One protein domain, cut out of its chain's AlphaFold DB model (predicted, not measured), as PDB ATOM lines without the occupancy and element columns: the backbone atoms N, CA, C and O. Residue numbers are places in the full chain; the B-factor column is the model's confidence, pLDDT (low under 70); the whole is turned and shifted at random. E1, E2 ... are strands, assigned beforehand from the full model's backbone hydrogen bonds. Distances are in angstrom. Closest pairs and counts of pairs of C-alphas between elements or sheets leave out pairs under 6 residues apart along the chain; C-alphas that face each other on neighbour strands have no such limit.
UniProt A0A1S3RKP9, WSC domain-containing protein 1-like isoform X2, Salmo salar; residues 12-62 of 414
ATOM      1  N   ALA A  12      30.832  15.822 -34.610       85.31
ATOM      2  CA  ALA A  12      29.565  16.099 -33.944       85.31
ATOM      3  C   ALA A  12      29.823  16.412 -32.463       85.31
ATOM      4  O   ALA A  12      30.746  15.864 -31.872       85.31
ATOM      5  N   GLY A  13      29.031  17.296 -31.866       86.88
ATOM      6  CA  GLY A  13      29.142  17.716 -30.473       86.88
ATOM      7  C   GLY A  13      27.795  17.652 -29.762       86.88
ATOM      8  O   GLY A  13      26.774  17.969 -30.372       86.88
ATOM      9  N   LEU A  14      27.785  17.266 -28.489       86.69
ATOM     10  CA  LEU A  14      26.594  17.262 -27.634       86.69
ATOM     11  C   LEU A  14      26.809  18.184 -26.437       86.69
ATOM     12  O   LEU A  14      27.861  18.108 -25.803       86.69
ATOM     13  N   GLU A  15      25.821  19.027 -26.140       87.62
ATOM     14  CA  GLU A  15      25.826  19.961 -25.009       87.62
ATOM     15  C   GLU A  15      24.521  19.847 -24.211       87.62
ATOM     16  O   GLU A  15      23.457  19.500 -24.739       87.62
ATOM     17  N   TYR A  16      24.594  20.135 -22.910       86.38
ATOM     18  CA  TYR A  16      23.428  20.303 -22.042       86.38
ATOM     19  C   TYR A  16      22.410  19.138 -22.051       86.38
ATOM     20  O   TYR A  16      21.210  19.319 -21.825       86.38
ATOM     21  N   GLY A  17      22.864  17.910 -22.318       78.81
ATOM     22  CA  GLY A  17      22.033  16.702 -22.289       78.81
ATOM     23  C   GLY A  17      21.049  16.540 -23.459       78.81
ATOM     24  O   GLY A  17      20.361  15.519 -23.526       78.81
ATOM     25  N   ALA A  18      20.929  17.513 -24.368       77.38
ATOM     26  CA  ALA A  18      19.962  17.456 -25.474       77.38
ATOM     27  C   ALA A  18      20.308  18.325 -26.697       77.38
ATOM     28  O   ALA A  18      19.639  18.194 -27.727       77.38
ATOM     29  N   GLU A  19      21.299  19.211 -26.599       79.38
ATOM     30  CA  GLU A  19      21.710  20.099 -27.685       79.38
ATOM     31  C   GLU A  19      22.761  19.421 -28.567       79.38
ATOM     32  O   GLU A  19      23.545  18.589 -28.110       79.38
ATOM     33  N   CYS A  20      22.735  19.731 -29.862       82.31
ATOM     34  CA  CYS A  20      23.571  19.083 -30.868       82.31
ATOM     35  C   CYS A  20      24.278  20.132 -31.722       82.31
ATOM     36  O   CYS A  20      23.658  21.081 -32.202       82.31
ATOM     37  N   HIS A  21      25.563  19.906 -31.961       81.69
ATOM     38  CA  HIS A  21      26.466  20.792 -32.682       81.69
ATOM     39  C   HIS A  21      27.226  19.987 -33.738       81.69
ATOM     40  O   HIS A  21      27.469  18.793 -33.571       81.69
ATOM     41  N   CYS A  22      27.626  20.626 -34.835       84.19
ATOM     42  CA  CYS A  22      28.445  19.994 -35.870       84.19
ATOM     43  C   CYS A  22      29.547  20.956 -36.313       84.19
ATOM     44  O   CYS A  22      29.333  22.167 -36.362       84.19
ATOM     45  N   GLY A  23      30.729  20.429 -36.631       77.25
ATOM     46  CA  GLY A  23      31.873  21.250 -37.015       77.25
ATOM     47  C   GLY A  23      32.966  20.479 -37.747       77.25
ATOM     48  O   GLY A  23      33.074  19.260 -37.665       77.25
ATOM     49  N   ASN A  24      33.806  21.207 -38.481       75.88
ATOM     50  CA  ASN A  24      34.927  20.632 -39.236       75.88
ATOM     51  C   ASN A  24      36.280  20.762 -38.532       75.88
ATOM     52  O   ASN A  24      37.264  20.167 -38.972       75.88
ATOM     53  N   ARG A  25      36.341  21.552 -37.456       80.12
ATOM     54  CA  ARG A  25      37.542  21.820 -36.665       80.12
ATOM     55  C   ARG A  25      37.153  21.955 -35.199       80.12
ATOM     56  O   ARG A  25      36.085  22.478 -34.898       80.12
ATOM     57  N   ILE A  26      38.040  21.518 -34.317       84.69
ATOM     58  CA  ILE A  26      37.922  21.729 -32.876       84.69
ATOM     59  C   ILE A  26      38.783  22.949 -32.550       84.69
ATOM     60  O   ILE A  26      39.996  22.911 -32.739       84.69
ATOM     61  N   SER A  27      38.152  24.050 -32.143       80.62
ATOM     62  CA  SER A  27      38.822  25.325 -31.835       80.62
ATOM     63  C   SER A  27      39.039  25.558 -30.338       80.62
ATOM     64  O   SER A  27      39.688  26.531 -29.966       80.62
ATOM     65  N   SER A  28      38.493  24.688 -29.488       82.44
ATOM     66  CA  SER A  28      38.532  24.820 -28.031       82.44
ATOM     67  C   SER A  28      39.500  23.809 -27.407       82.44
ATOM     68  O   SER A  28      39.636  22.700 -27.935       82.44
ATOM     69  N   PRO A  29      40.161  24.151 -26.286       86.44
ATOM     70  CA  PRO A  29      40.993  23.206 -25.550       86.44
ATOM     71  C   PRO A  29      40.149  22.069 -24.958       86.44
ATOM     72  O   PRO A  29      38.950  22.222 -24.711       86.44
ATOM     73  N   ARG A  30      40.786  20.917 -24.723       89.25
ATOM     74  CA  ARG A  30      40.134  19.744 -24.132       89.25
ATOM     75  C   ARG A  30      39.776  20.032 -22.670       89.25
ATOM     76  O   ARG A  30      40.646  20.415 -21.893       89.25
ATOM     77  N   ALA A  31      38.505  19.853 -22.325       86.94
ATOM     78  CA  ALA A  31      38.025  19.936 -20.948       86.94
ATOM     79  C   ALA A  31      38.276  18.621 -20.189       86.94
ATOM     80  O   ALA A  31      38.581  17.594 -20.803       86.94
ATOM     81  N   GLN A  32      38.138  18.673 -18.863       88.44
ATOM     82  CA  GLN A  32      38.109  17.485 -18.009       88.44
ATOM     83  C   GLN A  32      36.866  16.634 -18.321       88.44
ATOM     84  O   GLN A  32      35.872  17.147 -18.835       88.44
ATOM     85  N   GLU A  33      36.918  15.328 -18.077       84.38
ATOM     86  CA  GLU A  33      35.841  14.417 -18.495       84.38
ATOM     87  C   GLU A  33      34.582  14.584 -17.628       84.38
ATOM     88  O   GLU A  33      33.456  14.481 -18.118       84.38
ATOM     89  N   GLU A  34      34.766  14.965 -16.364       85.38
ATOM     90  CA  GLU A  34      33.704  15.211 -15.384       85.38
ATOM     91  C   GLU A  34      32.841  16.421 -15.764       85.38
ATOM     92  O   GLU A  34      31.637  16.446 -15.494       85.38
ATOM     93  N   ASP A  35      33.437  17.390 -16.462       84.06
ATOM     94  CA  ASP A  35      32.764  18.568 -17.010       84.06
ATOM     95  C   ASP A  35      31.772  18.201 -18.138       84.06
ATOM     96  O   ASP A  35      30.919  19.017 -18.483       84.06
ATOM     97  N   CYS A  36      31.855  16.988 -18.703       86.06
ATOM     98  CA  CYS A  36      31.010  16.479 -19.792       86.06
ATOM     99  C   CYS A  36      30.066  15.343 -19.340       86.06
ATOM    100  O   CYS A  36      29.742  14.442 -20.115       86.06
ATOM    101  N   SER A  37      29.628  15.367 -18.080       84.62
ATOM    102  CA  SER A  37      28.898  14.265 -17.434       84.62
ATOM    103  C   SER A  37      27.363  14.355 -17.487       84.62
ATOM    104  O   SER A  37      26.680  13.501 -16.915       84.62
ATOM    105  N   LEU A  38      26.772  15.348 -18.168       85.56
ATOM    106  CA  LEU A  38      25.310  15.446 -18.262       85.56
ATOM    107  C   LEU A  38      24.744  14.306 -19.110       85.56
ATOM    108  O   LEU A  38      25.112  14.129 -20.266       85.56
ATOM    109  N   GLY A  39      23.787  13.561 -18.559       83.50
ATOM    110  CA  GLY A  39      23.139  12.458 -19.268       83.50
ATOM    111  C   GLY A  39      22.223  12.911 -20.413       83.50
ATOM    112  O   GLY A  39      21.510  13.914 -20.313       83.50
ATOM    113  N   CYS A  40      22.191  12.124 -21.487       80.62
ATOM    114  CA  CYS A  40      21.307  12.344 -22.634       80.62
ATOM    115  C   CYS A  40      19.811  12.223 -22.273       80.62
ATOM    116  O   CYS A  40      19.383  11.250 -21.649       80.62
ATOM    117  N   ARG A  41      18.974  13.161 -22.743       73.88
ATOM    118  CA  ARG A  41      17.508  13.182 -22.522       73.88
ATOM    119  C   ARG A  41      16.685  12.414 -23.588       73.88
ATOM    120  O   ARG A  41      15.474  12.612 -23.676       73.88
ATOM    121  N   GLY A  42      17.324  11.573 -24.413       63.12
ATOM    122  CA  GLY A  42      16.741  10.873 -25.579       63.12
ATOM    123  C   GLY A  42      16.062   9.510 -25.318       63.12
ATOM    124  O   GLY A  42      15.821   9.111 -24.176       63.12
ATOM    125  N   GLU A  43      15.710   8.792 -26.399       51.34
ATOM    126  CA  GLU A  43      15.020   7.486 -26.348       51.34
ATOM    127  C   GLU A  43      15.853   6.354 -25.705       51.34
ATOM    128  O   GLU A  43      17.073   6.416 -25.577       51.34
ATOM    129  N   ARG A  44      15.145   5.296 -25.271       54.69
ATOM    130  CA  ARG A  44      15.499   4.309 -24.224       54.69
ATOM    131  C   ARG A  44      16.848   3.568 -24.334       54.69
ATOM    132  O   ARG A  44      17.190   2.899 -23.366       54.69
ATOM    133  N   ARG A  45      17.601   3.650 -25.437       53.62
ATOM    134  CA  ARG A  45      18.882   2.927 -25.610       53.62
ATOM    135  C   ARG A  45      20.134   3.701 -25.173       53.62
ATOM    136  O   ARG A  45      21.154   3.066 -24.957       53.62
ATOM    137  N   GLU A  46      20.050   5.019 -24.986       52.88
ATOM    138  CA  GLU A  46      21.215   5.891 -24.699       52.88
ATOM    139  C   GLU A  46      21.089   6.651 -23.367       52.88
ATOM    140  O   GLU A  46      21.816   7.605 -23.082       52.88
ATOM    141  N   ARG A  47      20.131   6.248 -22.529       52.75
ATOM    142  CA  ARG A  47      19.854   6.889 -21.243       52.75
ATOM    143  C   ARG A  47      21.029   6.619 -20.289       52.75
ATOM    144  O   ARG A  47      21.110   5.540 -19.717       52.75
ATOM    145  N   GLY A  48      21.935   7.588 -20.156       56.53
ATOM    146  CA  GLY A  48      23.135   7.499 -19.311       56.53
ATOM    147  C   GLY A  48      24.467   7.714 -20.038       56.53
ATOM    148  O   GLY A  48      25.492   7.789 -19.370       56.53
ATOM    149  N   ALA A  49      24.477   7.853 -21.369       71.50
ATOM    150  CA  ALA A  49      25.679   8.284 -22.082       71.50
ATOM    151  C   ALA A  49      25.993   9.774 -21.793       71.50
ATOM    152  O   ALA A  49      25.052  10.558 -21.602       71.50
ATOM    153  N   PRO A  50      27.282  10.177 -21.762       75.06
ATOM    154  CA  PRO A  50      27.676  11.571 -21.568       75.06
ATOM    155  C   PRO A  50      27.291  12.424 -22.784       75.06
ATOM    156  O   PRO A  50      27.826  12.255 -23.876       75.06
ATOM    157  N   CYS A  51      26.381  13.372 -22.582       84.12
ATOM    158  CA  CYS A  51      25.860  14.328 -23.560       84.12
ATOM    159  C   CYS A  51      26.306  15.768 -23.221       84.12
ATOM    160  O   CYS A  51      25.496  16.700 -23.161       84.12
ATOM    161  N   GLY A  52      27.607  15.942 -22.990       87.62
ATOM    162  CA  GLY A  52      28.233  17.230 -22.703       87.62
ATOM    163  C   GLY A  52      27.988  17.743 -21.287       87.62
ATOM    164  O   GLY A  52      27.702  16.988 -20.363       87.62
ATOM    165  N   GLY A  53      28.130  19.054 -21.115       86.31
ATOM    166  CA  GLY A  53      27.995  19.765 -19.845       86.31
ATOM    167  C   GLY A  53      27.451  21.175 -20.047       86.31
ATOM    168  O   GLY A  53      26.997  21.522 -21.134       86.31
ATOM    169  N   VAL A  54      27.485  22.003 -19.007       85.44
ATOM    170  CA  VAL A  54      27.151  23.432 -19.135       85.44
ATOM    171  C   VAL A  54      28.361  24.160 -19.726       85.44
ATOM    172  O   VAL A  54      29.390  24.262 -19.060       85.44
ATOM    173  N   GLY A  55      28.276  24.648 -20.969       84.75
ATOM    174  CA  GLY A  55      29.415  25.284 -21.646       84.75
ATOM    175  C   GLY A  55      30.511  24.290 -22.044       84.75
ATOM    176  O   GLY A  55      31.698  24.645 -22.060       84.75
ATOM    177  N   ARG A  56      30.146  23.020 -22.259       88.94
ATOM    178  CA  ARG A  56      31.066  21.892 -22.482       88.94
ATOM    179  C   ARG A  56      30.469  20.904 -23.478       88.94
ATOM    180  O   ARG A  56      29.325  20.483 -23.326       88.94
ATOM    181  N   LEU A  57      31.267  20.510 -24.469       89.25
ATOM    182  CA  LEU A  57      30.847  19.635 -25.564       89.25
ATOM    183  C   LEU A  57      31.484  18.248 -25.447       89.25
ATOM    184  O   LEU A  57      32.711  18.132 -25.457       89.25
ATOM    185  N   SER A  58      30.665  17.195 -25.462       88.31
ATOM    186  CA  SER A  58      31.134  15.847 -25.813       88.31
ATOM    187  C   SER A  58      31.284  15.768 -27.331       88.31
ATOM    188  O   SER A  58      30.285  15.895 -28.036       88.31
ATOM    189  N   ILE A  59      32.509  15.598 -27.845       86.56
ATOM    190  CA  ILE A  59      32.806  15.628 -29.289       86.56
ATOM    191  C   ILE A  59      33.068  14.216 -29.829       86.56
ATOM    192  O   ILE A  59      33.900  13.483 -29.302       86.56
ATOM    193  N   TYR A  60      32.423  13.882 -30.941       81.62
ATOM    194  CA  TYR A  60      32.516  12.613 -31.656       81.62
ATOM    195  C   TYR A  60      33.054  12.852 -33.066       81.62
ATOM    196  O   TYR A  60      32.619  13.774 -33.758       81.62
ATOM    197  N   LYS A  61      33.997  12.020 -33.514       80.25
ATOM    198  CA  LYS A  61      34.478  12.037 -34.901       80.25
ATOM    199  C   LYS A  61      33.539  11.195 -35.762       80.25
ATOM    200  O   LYS A  61      33.248  10.058 -35.410       80.25
ATOM    201  N   VAL A  62      33.095  11.747 -36.886       72.44
ATOM    202  CA  VAL A  62      32.263  11.013 -37.846       72.44
ATOM    203  C   VAL A  62      33.181  10.125 -38.694       72.44
ATOM    204  O   VAL A  62      34.124  10.630 -39.308       72.44
TER     205      VAL A  62
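Overview. This is residues 12 to 62 of the 414 residues of the protein "WSC domain-containing protein 1-like isoform X2" of Salmo salar (UniProt A0A1S3RKP9). With little regular structure, this is a small three-stranded sheet with a long looping stretch, residues 24 to 57, which swings out past one end of the model near Ser 27, crosses back and makes a second loop near Arg 44 at the other end. The printed part has 51 residues, 13 of them in three named strands, E1, E2 and E3, with no named helix; the class is all strand. The antiparallel sheet has the order E2, E1, E3. The whole is compact, radius of gyration of the C-alphas 10.6 A, spanning 32 by 22 by 14 A.

Arrangement. E1, residues 12 to 15, and E2, residues 19 to 23, form an antiparallel hairpin at 148 degrees, with N 13 and O 21 within hydrogen-bond range at 2.8 A. E3, residues 58 to 61, is antiparallel to E1 at 172 degrees, with N 14 and O 58 at 2.9 A. E2 and E3, the edge strands, are apart.

Along the chain. E1 begins at C-alpha 12 (29.565, 16.099, -33.944) and measures 10.4 A. E2 measures 13.8 A. E3 measures 10.4 A and ends at C-alpha 61 (34.478, 12.037, -34.901).

Size, cuts and confidence. The C-alphas of Ser 27 and Arg 44, the two farthest apart, are 32.3 A apart. The printed part has no cut. The link from E2 to E3 is long, 34 residues. Residues 42 to 48 have pLDDT under 70.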